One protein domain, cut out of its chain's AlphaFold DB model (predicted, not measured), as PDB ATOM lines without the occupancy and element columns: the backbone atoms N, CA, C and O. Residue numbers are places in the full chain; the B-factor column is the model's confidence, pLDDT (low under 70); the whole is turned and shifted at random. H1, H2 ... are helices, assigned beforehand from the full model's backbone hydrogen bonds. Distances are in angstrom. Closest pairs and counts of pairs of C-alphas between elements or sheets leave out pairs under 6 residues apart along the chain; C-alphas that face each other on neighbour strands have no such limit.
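This is residues 224 to 305 and 316 to 326 of the 492 residues of an uncharacterized protein of Fusarium oxysporum f. sp. pisi HDV247 (UniProt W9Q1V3). Long helices H2 and H3 form a hairpin, joined by a long loop; short H1 packs on H2, short H4 on H3. The printed part has 93 residues with four named helices, H1 H2 H3 H4 in order, class all helix. This rod of 46 by 22 by 18 A is only just loose, close to compact, with radius of gyration of the C-alphas 14.9 A.

H1, residues 224 to 231, begins at C-alpha (104.435, 243.053, 268.124). H2, residues 237 to 256, is 29.2 A long; H3, residues 276 to 302, 39.6 A. H4, residues 320 to 326, ends at C-alpha (86.468, 233.822, 280.627).

H3 touches H2 with residues 289 to 299 alone, at a shallow tilt of 22 degrees, opposite ways; the closest C-alphas, of Glu 240 and Cys 299, are 6.4 A apart. Every O i to N i+4 pair is within hydrogen-bond range in H2 and H4, 3 of 4 in H1, 22 of 23 in H3.

Residues 306 to 315 are not printed; C-alphas 305 and 316 are 17.6 A apart. pLDDT is under 70 in 26 residues.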
ATOM      1  N   LYS A 224     103.228 242.911 267.286       84.38
ATOM      2  CA  LYS A 224     104.435 243.053 268.124       84.38
ATOM      3  C   LYS A 224     104.691 241.791 268.942       84.38
ATOM      4  O   LYS A 224     105.825 241.311 268.956       84.38
ATOM      5  N   ALA A 225     103.656 241.247 269.581       83.38
ATOM      6  CA  ALA A 225     103.756 240.026 270.367       83.38
ATOM      7  C   ALA A 225     104.254 238.867 269.513       83.38
ATOM      8  O   ALA A 225     105.284 238.283 269.828       83.38
ATOM      9  N   GLN A 226     103.627 238.594 268.374       79.69
ATOM     10  CA  GLN A 226     104.053 237.509 267.492       79.69
ATOM     11  C   GLN A 226     105.490 237.668 266.986       79.69
ATOM     12  O   GLN A 226     106.233 236.688 266.961       79.69
ATOM     13  N   LYS A 227     105.916 238.885 266.618       79.88
ATOM     14  CA  LYS A 227     107.311 239.151 266.224       79.88
ATOM     15  C   LYS A 227     108.295 238.779 267.338       79.88
ATOM     16  O   LYS A 227     109.387 238.300 267.039       79.88
ATOM     17  N   LEU A 228     107.929 238.985 268.605       76.44
ATOM     18  CA  LEU A 228     108.735 238.544 269.745       76.44
ATOM     19  C   LEU A 228     108.643 237.033 269.971       76.44
ATOM     20  O   LEU A 228     109.675 236.391 270.139       76.44
ATOM     21  N   LEU A 229     107.448 236.447 269.895       71.81
ATOM     22  CA  LEU A 229     107.224 235.006 270.060       71.81
ATOM     23  C   LEU A 229     107.969 234.170 269.012       71.81
ATOM     24  O   LEU A 229     108.495 233.105 269.318       71.81
ATOM     25  N   GLN A 230     108.086 234.656 267.777       72.69
ATOM     26  CA  GLN A 230     108.884 233.981 266.751       72.69
ATOM     27  C   GLN A 230     110.385 234.010 267.057       72.69
ATOM     28  O   GLN A 230     111.087 233.037 266.778       72.69
ATOM     29  N   LYS A 231     110.876 235.104 267.651       68.19
ATOM     30  CA  LYS A 231     112.261 235.228 268.132       68.19
ATOM     31  C   LYS A 231     112.500 234.418 269.411       68.19
ATOM     32  O   LYS A 231     113.637 234.060 269.697       68.19
ATOM     33  N   ALA A 232     111.434 234.078 270.136       58.94
ATOM     34  CA  ALA A 232     111.469 233.364 271.408       58.94
ATOM     35  C   ALA A 232     111.901 231.895 271.343       58.94
ATOM     36  O   ALA A 232     112.005 231.251 272.383       58.94
ATOM     37  N   LYS A 233     112.210 231.357 270.155       57.19
ATOM     38  CA  LYS A 233     112.737 229.990 269.997       57.19
ATOM     39  C   LYS A 233     114.081 229.761 270.714       57.19
ATOM     40  O   LYS A 233     114.470 228.614 270.896       57.19
ATOM     41  N   SER A 234     114.760 230.826 271.151       60.53
ATOM     42  CA  SER A 234     115.902 230.786 272.073       60.53
ATOM     43  C   SER A 234     115.622 231.675 273.302       60.53
ATOM     44  O   SER A 234     115.641 232.905 273.165       60.53
ATOM     45  N   PRO A 235     115.345 231.105 274.491       61.62
ATOM     46  CA  PRO A 235     114.969 231.879 275.673       61.62
ATOM     47  C   PRO A 235     116.163 232.684 276.204       61.62
ATOM     48  O   PRO A 235     117.211 232.128 276.524       61.62
ATOM     49  N   SER A 236     116.001 234.004 276.305       65.56
ATOM     50  CA  SER A 236     117.006 234.939 276.832       65.56
ATOM     51  C   SER A 236     116.364 235.887 277.845       65.56
ATOM     52  O   SER A 236     115.176 236.179 277.752       65.56
ATOM     53  N   GLU A 237     117.144 236.392 278.797       67.19
ATOM     54  CA  GLU A 237     116.674 237.346 279.820       67.19
ATOM     55  C   GLU A 237     116.111 238.644 279.195       67.19
ATOM     56  O   GLU A 237     115.125 239.220 279.653       67.19
ATOM     57  N   ILE A 238     116.685 239.076 278.066       68.31
ATOM     58  CA  ILE A 238     116.209 240.236 277.294       68.31
ATOM     59  C   ILE A 238     114.781 240.010 276.787       68.31
ATOM     60  O   ILE A 238     113.960 240.927 276.794       68.31
ATOM     61  N   LEU A 239     114.480 238.793 276.345       76.00
ATOM     62  CA  LEU A 239     113.175 238.439 275.809       76.00
ATOM     63  C   LEU A 239     112.101 238.397 276.903       76.00
ATOM     64  O   LEU A 239     110.987 238.850 276.655       76.00
ATOM     65  N   GLU A 240     112.430 237.923 278.107       77.25
ATOM     66  CA  GLU A 240     111.503 237.950 279.244       77.25
ATOM     67  C   GLU A 240     111.074 239.387 279.570       77.25
ATOM     68  O   GLU A 240     109.879 239.684 279.610       77.25
ATOM     69  N   ASN A 241     112.029 240.316 279.672       80.69
ATOM     70  CA  ASN A 241     111.740 241.737 279.895       80.69
ATOM     71  C   ASN A 241     110.866 242.352 278.785       80.69
ATOM     72  O   ASN A 241     109.982 243.175 279.052       80.69
ATOM     73  N   GLN A 242     111.069 241.943 277.529       83.25
ATOM     74  CA  GLN A 242     110.232 242.393 276.415       83.25
ATOM     75  C   GLN A 242     108.805 241.816 276.480       83.25
ATOM     76  O   GLN A 242     107.852 242.539 276.191       83.25
ATOM     77  N   ILE A 243     108.637 240.556 276.900       83.25
ATOM     78  CA  ILE A 243     107.321 239.930 277.127       83.25
ATOM     79  C   ILE A 243     106.578 240.641 278.266       83.25
ATOM     80  O   ILE A 243     105.397 240.957 278.121       83.25
ATOM     81  N   LEU A 244     107.268 240.974 279.361       83.19
ATOM     82  CA  LEU A 244     106.695 241.744 280.471       83.19
ATOM     83  C   LEU A 244     106.221 243.132 280.022       83.19
ATOM     84  O   LEU A 244     105.105 243.546 280.341       83.19
ATOM     85  N   THR A 245     107.037 243.824 279.223       87.25
ATOM     86  CA  THR A 245     106.681 245.130 278.651       87.25
ATOM     87  C   THR A 245     105.432 245.032 277.770       87.25
ATOM     88  O   THR A 245     104.564 245.904 277.826       87.25
ATOM     89  N   LEU A 246     105.293 243.963 276.977       87.25
ATOM     90  CA  LEU A 246     104.080 243.726 276.191       87.25
ATOM     91  C   LEU A 246     102.854 243.455 277.063       87.25
ATOM     92  O   LEU A 246     101.788 243.994 276.772       87.25
ATOM     93  N   GLY A 247     102.994 242.669 278.134       87.00
ATOM     94  CA  GLY A 247     101.913 242.445 279.095       87.00
ATOM     95  C   GLY A 247     101.411 243.755 279.713       87.00
ATOM     96  O   GLY A 247     100.207 243.992 279.779       87.00
ATOM     97  N   GLN A 248     102.328 244.659 280.072       86.75
ATOM     98  CA  GLN A 248     101.985 245.996 280.570       86.75
ATOM     99  C   GLN A 248     101.283 246.857 279.509       86.75
ATOM    100  O   GLN A 248     100.303 247.530 279.824       86.75
ATOM    101  N   GLN A 249     101.744 246.827 278.253       88.88
ATOM    102  CA  GLN A 249     101.096 247.550 277.149       88.88
ATOM    103  C   GLN A 249      99.667 247.057 276.899       88.88
ATOM    104  O   GLN A 249      98.768 247.870 276.692       88.88
ATOM    105  N   LEU A 250      99.453 245.741 276.942       90.12
ATOM    106  CA  LEU A 250      98.136 245.136 276.764       90.12
ATOM    107  C   LEU A 250      97.168 245.534 277.887       90.12
ATOM    108  O   LEU A 250      96.007 245.854 277.631       90.12
ATOM    109  N   GLU A 251      97.646 245.560 279.130       87.38
ATOM    110  CA  GLU A 251      96.830 245.972 280.271       87.38
ATOM    111  C   GLU A 251      96.526 247.476 280.242       87.38
ATOM    112  O   GLU A 251      95.383 247.880 280.461       87.38
ATOM    113  N   ALA A 252      97.506 248.315 279.891       87.88
ATOM    114  CA  ALA A 252      97.292 249.748 279.696       87.88
ATOM    115  C   ALA A 252      96.246 250.019 278.600       87.88
ATOM    116  O   ALA A 252      95.345 250.840 278.787       87.88
ATOM    117  N   TRP A 253      96.315 249.273 277.492       90.62
ATOM    118  CA  TRP A 253      95.302 249.304 276.441       90.62
ATOM    119  C   TRP A 253      93.916 248.933 276.985       90.62
ATOM    120  O   TRP A 253      92.970 249.694 276.792       90.62
ATOM    121  N   ARG A 254      93.789 247.841 277.754       88.44
ATOM    122  CA  ARG A 254      92.512 247.420 278.358       88.44
ATOM    123  C   ARG A 254      91.900 248.506 279.246       88.44
ATOM    124  O   ARG A 254      90.695 248.754 279.174       88.44
ATOM    125  N   GLN A 255      92.718 249.155 280.076       87.88
ATOM    126  CA  GLN A 255      92.259 250.215 280.981       87.88
ATOM    127  C   GLN A 255      91.836 251.489 280.242       87.88
ATOM    128  O   GLN A 255      90.969 252.212 280.733       87.88
ATOM    129  N   SER A 256      92.383 251.740 279.049       86.31
ATOM    130  CA  SER A 256      91.992 252.884 278.217       86.31
ATOM    131  C   SER A 256      90.578 252.767 277.629       86.31
ATOM    132  O   SER A 256      89.987 253.774 277.242       86.31
ATOM    133  N   LEU A 257      90.008 251.557 277.586       85.75
ATOM    134  CA  LEU A 257      88.703 251.312 276.974       85.75
ATOM    135  C   LEU A 257      87.539 251.762 277.869       85.75
ATOM    136  O   LEU A 257      87.604 251.556 279.084       85.75
ATOM    137  N   PRO A 258      86.435 252.271 277.293       83.56
ATOM    138  CA  PRO A 258      85.177 252.484 278.008       83.56
ATOM    139  C   PRO A 258      84.671 251.201 278.688       83.56
ATOM    140  O   PRO A 258      84.847 250.109 278.140       83.56
ATOM    141  N   PRO A 259      83.997 251.296 279.850       79.75
ATOM    142  CA  PRO A 259      83.549 250.126 280.612       79.75
ATOM    143  C   PRO A 259      82.567 249.222 279.849       79.75
ATOM    144  O   PRO A 259      82.483 248.039 280.161       79.75
ATOM    145  N   THR A 260      81.867 249.753 278.843       77.81
ATOM    146  CA  THR A 260      80.904 249.030 277.994       77.81
ATOM    147  C   THR A 260      81.559 247.987 277.089       77.81
ATOM    148  O   THR A 260      81.019 246.900 276.917       77.81
ATOM    149  N   ILE A 261      82.736 248.295 276.536       80.81
ATOM    150  CA  ILE A 261      83.472 247.412 275.616       80.81
ATOM    151  C   ILE A 261      84.707 246.777 276.266       80.81
ATOM    152  O   ILE A 261      85.400 245.985 275.630       80.81
ATOM    153  N   ARG A 262      85.002 247.109 277.526       85.31
ATOM    154  CA  ARG A 262      86.180 246.623 278.251       85.31
ATOM    155  C   ARG A 262      86.057 245.121 278.575       85.31
ATOM    156  O   ARG A 262      85.089 244.737 279.231       85.31
ATOM    157  N   PRO A 263      87.044 244.279 278.207       83.12
ATOM    158  CA  PRO A 263      87.061 242.859 278.570       83.12
ATOM    159  C   PRO A 263      87.080 242.621 280.090       83.12
ATOM    160  O   PRO A 263      87.922 243.175 280.807       83.12
ATOM    161  N   GLN A 264      86.189 241.751 280.582       79.12
ATOM    162  CA  GLN A 264      86.046 241.401 282.004       79.12
ATOM    163  C   GLN A 264      86.118 239.886 282.221       79.12
ATOM    164  O   GLN A 264      85.376 239.130 281.609       79.12
ATOM    165  N   TYR A 265      86.985 239.423 283.123       68.25
ATOM    166  CA  TYR A 265      87.188 237.984 283.364       68.25
ATOM    167  C   TYR A 265      86.005 237.292 284.064       68.25
ATOM    168  O   TYR A 265      85.754 236.109 283.840       68.25
ATOM    169  N   ASN A 266      85.288 238.039 284.907       64.19
ATOM    170  CA  ASN A 266      84.088 237.605 285.619       64.19
ATOM    171  C   ASN A 266      83.045 238.725 285.531       64.19
ATOM    172  O   ASN A 266      83.017 239.583 286.417       64.19
ATOM    173  N   PRO A 267      82.226 238.766 284.467       63.00
ATOM    174  CA  PRO A 267      81.123 239.710 284.421       63.00
ATOM    175  C   PRO A 267      80.137 239.399 285.563       63.00
ATOM    176  O   PRO A 267      79.902 238.222 285.866       63.00
ATOM    177  N   PRO A 268      79.582 240.418 286.243       58.88
ATOM    178  CA  PRO A 268      78.564 240.202 287.261       58.88
ATOM    179  C   PRO A 268      77.318 239.545 286.641       58.88
ATOM    180  O   PRO A 268      76.956 239.866 285.505       58.88
ATOM    181  N   PRO A 269      76.636 238.639 287.366       53.88
ATOM    182  CA  PRO A 269      75.414 238.017 286.872       53.88
ATOM    183  C   PRO A 269      74.363 239.101 286.592       53.88
ATOM    184  O   PRO A 269      73.969 239.827 287.503       53.88
ATOM    185  N   GLY A 270      73.932 239.220 285.332       54.16
ATOM    186  CA  GLY A 270      72.951 240.219 284.890       54.16
ATOM    187  C   GLY A 270      73.503 241.367 284.038       54.16
ATOM    188  O   GLY A 270      72.727 242.241 283.665       54.16
ATOM    189  N   SER A 271      74.798 241.384 283.696       58.41
ATOM    190  CA  SER A 271      75.297 242.276 282.641       58.41
ATOM    191  C   SER A 271      74.638 241.933 281.296       58.41
ATOM    192  O   SER A 271      74.660 240.768 280.892       58.41
ATOM    193  N   GLU A 272      74.055 242.935 280.634       55.50
ATOM    194  CA  GLU A 272      73.402 242.838 279.318       55.50
ATOM    195  C   GLU A 272      74.264 242.129 278.251       55.50
ATOM    196  O   GLU A 272      75.495 242.104 278.369       55.50
ATOM    197  N   PRO A 273      73.645 241.553 277.198       54.41
ATOM    198  CA  PRO A 273      74.374 240.940 276.094       54.41
ATOM    199  C   PRO A 273      75.322 241.960 275.460       54.41
ATOM    200  O   PRO A 273      74.898 242.979 274.921       54.41
ATOM    201  N   SER A 274      76.623 241.678 275.516       65.44
ATOM    202  CA  SER A 274      77.606 242.464 274.776       65.44
ATOM    203  C   SER A 274      77.380 242.229 273.280       65.44
ATOM    204  O   SER A 274      77.265 241.081 272.846       65.44
ATOM    205  N   GLU A 275      77.281 243.302 272.491       76.94
ATOM    206  CA  GLU A 275      77.128 243.201 271.037       76.94
ATOM    207  C   GLU A 275      78.272 242.373 270.426       76.94
ATOM    208  O   GLU A 275      79.414 242.423 270.894       76.94
ATOM    209  N   LEU A 276      77.994 241.641 269.341       80.31
ATOM    210  CA  LEU A 276      78.970 240.763 268.684       80.31
ATOM    211  C   LEU A 276      80.348 241.422 268.447       80.31
ATOM    212  O   LEU A 276      81.358 240.778 268.744       80.31
ATOM    213  N   PRO A 277      80.453 242.684 267.977       82.81
ATOM    214  CA  PRO A 277      81.751 243.327 267.780       82.81
ATOM    215  C   PRO A 277      82.561 243.496 269.077       82.81
ATOM    216  O   PRO A 277      83.787 243.367 269.057       82.81
ATOM    217  N   ALA A 278      81.898 243.747 270.209       83.75
ATOM    218  CA  ALA A 278      82.548 243.826 271.515       83.75
ATOM    219  C   ALA A 278      82.993 242.437 271.989       83.75
ATOM    220  O   ALA A 278      84.109 242.284 272.487       83.75
ATOM    221  N   VAL A 279      82.195 241.397 271.733       85.12
ATOM    222  CA  VAL A 279      82.613 240.026 272.045       85.12
ATOM    223  C   VAL A 279      83.812 239.590 271.202       85.12
ATOM    224  O   VAL A 279      84.766 239.033 271.740       85.12
ATOM    225  N   MET A 280      83.830 239.895 269.904       86.12
ATOM    226  CA  MET A 280      84.989 239.614 269.052       86.12
ATOM    227  C   MET A 280      86.253 240.326 269.552       86.12
ATOM    228  O   MET A 280      87.343 239.747 269.511       86.12
ATOM    229  N   LEU A 281      86.119 241.555 270.066       88.69
ATOM    230  CA  LEU A 281      87.214 242.277 270.712       88.69
ATOM    231  C   LEU A 281      87.706 241.549 271.973       88.69
ATOM    232  O   LEU A 281      88.914 241.399 272.157       88.69
ATOM    233  N   HIS A 282      86.791 241.065 272.820       88.44
ATOM    234  CA  HIS A 282      87.134 240.310 274.031       88.44
ATOM    235  C   HIS A 282      87.837 238.995 273.688       88.44
ATOM    236  O   HIS A 282      88.873 238.692 274.275       88.44
ATOM    237  N   CYS A 283      87.342 238.251 272.695       88.44
ATOM    238  CA  CYS A 283      87.975 237.025 272.208       88.44
ATOM    239  C   CYS A 283      89.405 237.273 271.704       88.44
ATOM    240  O   CYS A 283      90.314 236.514 272.043       88.44
ATOM    241  N   ALA A 284      89.625 238.345 270.935       89.44
ATOM    242  CA  ALA A 284      90.961 238.724 270.479       89.44
ATOM    243  C   ALA A 284      91.886 239.080 271.657       89.44
ATOM    244  O   ALA A 284      93.020 238.602 271.714       89.44
ATOM    245  N   PHE A 285      91.384 239.843 272.636       90.88
ATOM    246  CA  PHE A 285      92.136 240.208 273.839       90.88
ATOM    247  C   PHE A 285      92.561 238.974 274.643       90.88
ATOM    248  O   PHE A 285      93.744 238.814 274.944       90.88
ATOM    249  N   TYR A 286      91.617 238.081 274.952       88.06
ATOM    250  CA  TYR A 286      91.895 236.864 275.712       88.06
ATOM    251  C   TYR A 286      92.911 235.982 274.998       88.06
ATOM    252  O   TYR A 286      93.865 235.515 275.608       88.06
ATOM    253  N   ARG A 287      92.782 235.821 273.685       86.50
ATOM    254  CA  ARG A 287      93.730 235.032 272.901       86.50
ATOM    255  C   ARG A 287      95.147 235.615 272.921       86.50
ATOM    256  O   ARG A 287      96.115 234.872 273.063       86.50
ATOM    257  N   LEU A 288      95.291 236.936 272.796       87.88
ATOM    258  CA  LEU A 288      96.600 237.581 272.897       87.88
ATOM    259  C   LEU A 288      97.206 237.405 274.296       87.88
ATOM    260  O   LEU A 288      98.394 237.105 274.417       87.88
ATOM    261  N   LEU A 289      96.396 237.561 275.341       86.88
ATOM    262  CA  LEU A 289      96.834 237.369 276.718       86.88
ATOM    263  C   LEU A 289      97.282 235.923 276.979       86.88
ATOM    264  O   LEU A 289      98.335 235.712 277.574       86.88
ATOM    265  N   ASP A 290      96.534 234.938 276.479       81.94
ATOM    266  CA  ASP A 290      96.902 233.519 276.533       81.94
ATOM    267  C   ASP A 290      98.278 233.275 275.886       81.94
ATOM    268  O   ASP A 290      99.163 232.686 276.508       81.94
ATOM    269  N   ASN A 291      98.512 233.833 274.693       80.88
ATOM    270  CA  ASN A 291      99.799 233.736 274.000       80.88
ATOM    271  C   ASN A 291     100.961 234.368 274.788       80.88
ATOM    272  O   ASN A 291     102.041 233.780 274.871       80.88
ATOM    273  N   ILE A 292     100.752 235.550 275.381       83.62
ATOM    274  CA  ILE A 292     101.763 236.234 276.206       83.62
ATOM    275  C   ILE A 292     102.075 235.415 277.463       83.62
ATOM    276  O   ILE A 292     103.246 235.179 277.764       83.62
ATOM    277  N   ASN A 293     101.046 234.928 278.161       79.94
ATOM    278  CA  ASN A 293     101.197 234.110 279.364       79.94
ATOM    279  C   ASN A 293     101.975 232.823 279.084       79.94
ATOM    280  O   ASN A 293     102.911 232.485 279.808       79.94
ATOM    281  N   ARG A 294     101.630 232.106 278.011       76.19
ATOM    282  CA  ARG A 294     102.329 230.869 277.631       76.19
ATOM    283  C   ARG A 294     103.794 231.115 277.312       76.19
ATOM    284  O   ARG A 294     104.648 230.347 277.747       76.19
ATOM    285  N   ALA A 295     104.098 232.190 276.597       77.19
ATOM    286  CA  ALA A 295     105.472 232.553 276.281       77.19
ATOM    287  C   ALA A 295     106.283 232.922 277.521       77.19
ATOM    288  O   ALA A 295     107.419 232.476 277.666       77.19
ATOM    289  N   TYR A 296     105.673 233.674 278.437       78.62
ATOM    290  CA  TYR A 296     106.269 233.991 279.726       78.62
ATOM    291  C   TYR A 296     106.600 232.714 280.516       78.62
ATOM    292  O   TYR A 296     107.737 232.528 280.955       78.62
ATOM    293  N   HIS A 297     105.649 231.778 280.616       74.44
ATOM    294  CA  HIS A 297     105.874 230.487 281.271       74.44
ATOM    295  C   HIS A 297     106.979 229.660 280.597       74.44
ATOM    296  O   HIS A 297     107.804 229.073 281.297       74.44
ATOM    297  N   LEU A 298     107.045 229.639 279.260       72.25
ATOM    298  CA  LEU A 298     108.120 228.963 278.529       72.25
ATOM    299  C   LEU A 298     109.494 229.572 278.835       72.25
ATOM    300  O   LEU A 298     110.437 228.820 279.073       72.25
ATOM    301  N   CYS A 299     109.624 230.901 278.880       72.62
ATOM    302  CA  CYS A 299     110.881 231.560 279.251       72.62
ATOM    303  C   CYS A 299     111.307 231.208 280.685       72.62
ATOM    304  O   CYS A 299     112.454 230.814 280.898       72.62
ATOM    305  N   LYS A 300     110.365 231.246 281.638       70.75
ATOM    306  CA  LYS A 300     110.615 230.942 283.054       70.75
ATOM    307  C   LYS A 300     111.065 229.495 283.288       70.75
ATOM    308  O   LYS A 300     111.964 229.252 284.087       70.75
ATOM    309  N   LEU A 301     110.488 228.528 282.566       67.75
ATOM    310  CA  LEU A 301     110.886 227.113 282.656       67.75
ATOM    311  C   LEU A 301     112.345 226.869 282.233       67.75
ATOM    312  O   LEU A 301     112.985 225.959 282.756       67.75
ATOM    313  N   HIS A 302     112.878 227.673 281.310       65.94
ATOM    314  CA  HIS A 302     114.242 227.517 280.795       65.94
ATOM    315  C   HIS A 302     115.301 228.300 281.595       65.94
ATOM    316  O   HIS A 302     116.491 228.073 281.384       65.94
ATOM    317  N   GLN A 303     114.904 229.193 282.513       62.44
ATOM    318  CA  GLN A 303     115.813 229.977 283.365       62.44
ATOM    319  C   GLN A 303     115.414 229.910 284.853       62.44
ATOM    320  O   GLN A 303     114.956 230.894 285.429       62.44
ATOM    321  N   PRO A 304     115.618 228.765 285.528       57.16
ATOM    322  CA  PRO A 304     115.258 228.601 286.940       57.16
ATOM    323  C   PRO A 304     116.149 229.386 287.928       57.16
ATOM    324  O   PRO A 304     115.873 229.379 289.125       57.16
ATOM    325  N   SER A 305     117.228 230.034 287.466       50.69
ATOM    326  CA  SER A 305     118.267 230.649 288.309       50.69
ATOM    327  C   SER A 305     118.165 232.171 288.500       50.69
ATOM    328  O   SER A 305     118.934 232.715 289.294       50.69
ATOM    329  N   GLU A 316     101.156 236.074 286.606       52.94
ATOM    330  CA  GLU A 316     101.169 234.872 287.449       52.94
ATOM    331  C   GLU A 316      99.811 234.563 288.100       52.94
ATOM    332  O   GLU A 316      99.517 233.400 288.370       52.94
ATOM    333  N   THR A 317      98.968 235.576 288.342       53.41
ATOM    334  CA  THR A 317      97.602 235.388 288.873       53.41
ATOM    335  C   THR A 317      96.559 235.107 287.794       53.41
ATOM    336  O   THR A 317      95.533 234.514 288.114       53.41
ATOM    337  N   GLN A 318      96.794 235.500 286.537       60.66
ATOM    338  CA  GLN A 318      95.864 235.306 285.417       60.66
ATOM    339  C   GLN A 318      96.429 234.301 284.415       60.66
ATOM    340  O   GLN A 318      96.877 234.672 283.334       60.66
ATOM    341  N   GLY A 319      96.413 233.019 284.777       70.31
ATOM    342  CA  GLY A 319      96.965 231.969 283.924       70.31
ATOM    343  C   GLY A 319      96.141 231.713 282.646       70.31
ATOM    344  O   GLY A 319      94.969 232.094 282.568       70.31
ATOM    345  N   PRO A 320      96.704 230.976 281.665       73.06
ATOM    346  CA  PRO A 320      96.016 230.505 280.446       73.06
ATOM    347  C   PRO A 320      94.613 229.910 280.683       73.06
ATOM    348  O   PRO A 320      93.686 230.049 279.879       73.06
ATOM    349  N   LEU A 321      94.439 229.261 281.835       82.25
ATOM    350  CA  LEU A 321      93.187 228.642 282.246       82.25
ATOM    351  C   LEU A 321      92.085 229.665 282.554       82.25
ATOM    352  O   LEU A 321      90.954 229.488 282.109       82.25
ATOM    353  N   ASP A 322      92.388 230.743 283.277       81.69
ATOM    354  CA  ASP A 322      91.389 231.754 283.652       81.69
ATOM    355  C   ASP A 322      90.902 232.545 282.440       81.69
ATOM    356  O   ASP A 322      89.715 232.855 282.319       81.69
ATOM    357  N   VAL A 323      91.803 232.768 281.488       83.44
ATOM    358  CA  VAL A 323      91.517 233.364 280.182       83.44
ATOM    359  C   VAL A 323      90.589 232.470 279.348       83.44
ATOM    360  O   VAL A 323      89.595 232.939 278.784       83.44
ATOM    361  N   SER A 324      90.857 231.162 279.321       86.88
ATOM    362  CA  SER A 324      90.011 230.179 278.630       86.88
ATOM    363  C   SER A 324      88.619 230.072 279.267       86.88
ATOM    364  O   SER A 324      87.606 230.043 278.567       86.88
ATOM    365  N   ARG A 325      88.543 230.097 280.606       87.81
ATOM    366  CA  ARG A 325      87.274 230.138 281.352       87.81
ATOM    367  C   ARG A 325      86.469 231.394 281.024       87.81
ATOM    368  O   ARG A 325      85.266 231.289 280.788       87.81
ATOM    369  N   ALA A 326      87.112 232.562 280.993       85.44
ATOM    370  CA  ALA A 326      86.468 233.822 280.627       85.44
ATOM    371  C   ALA A 326      85.904 233.766 279.198       85.44
ATOM    372  O   ALA A 326      84.744 234.107 278.989       85.44
TER     373      ALA A 326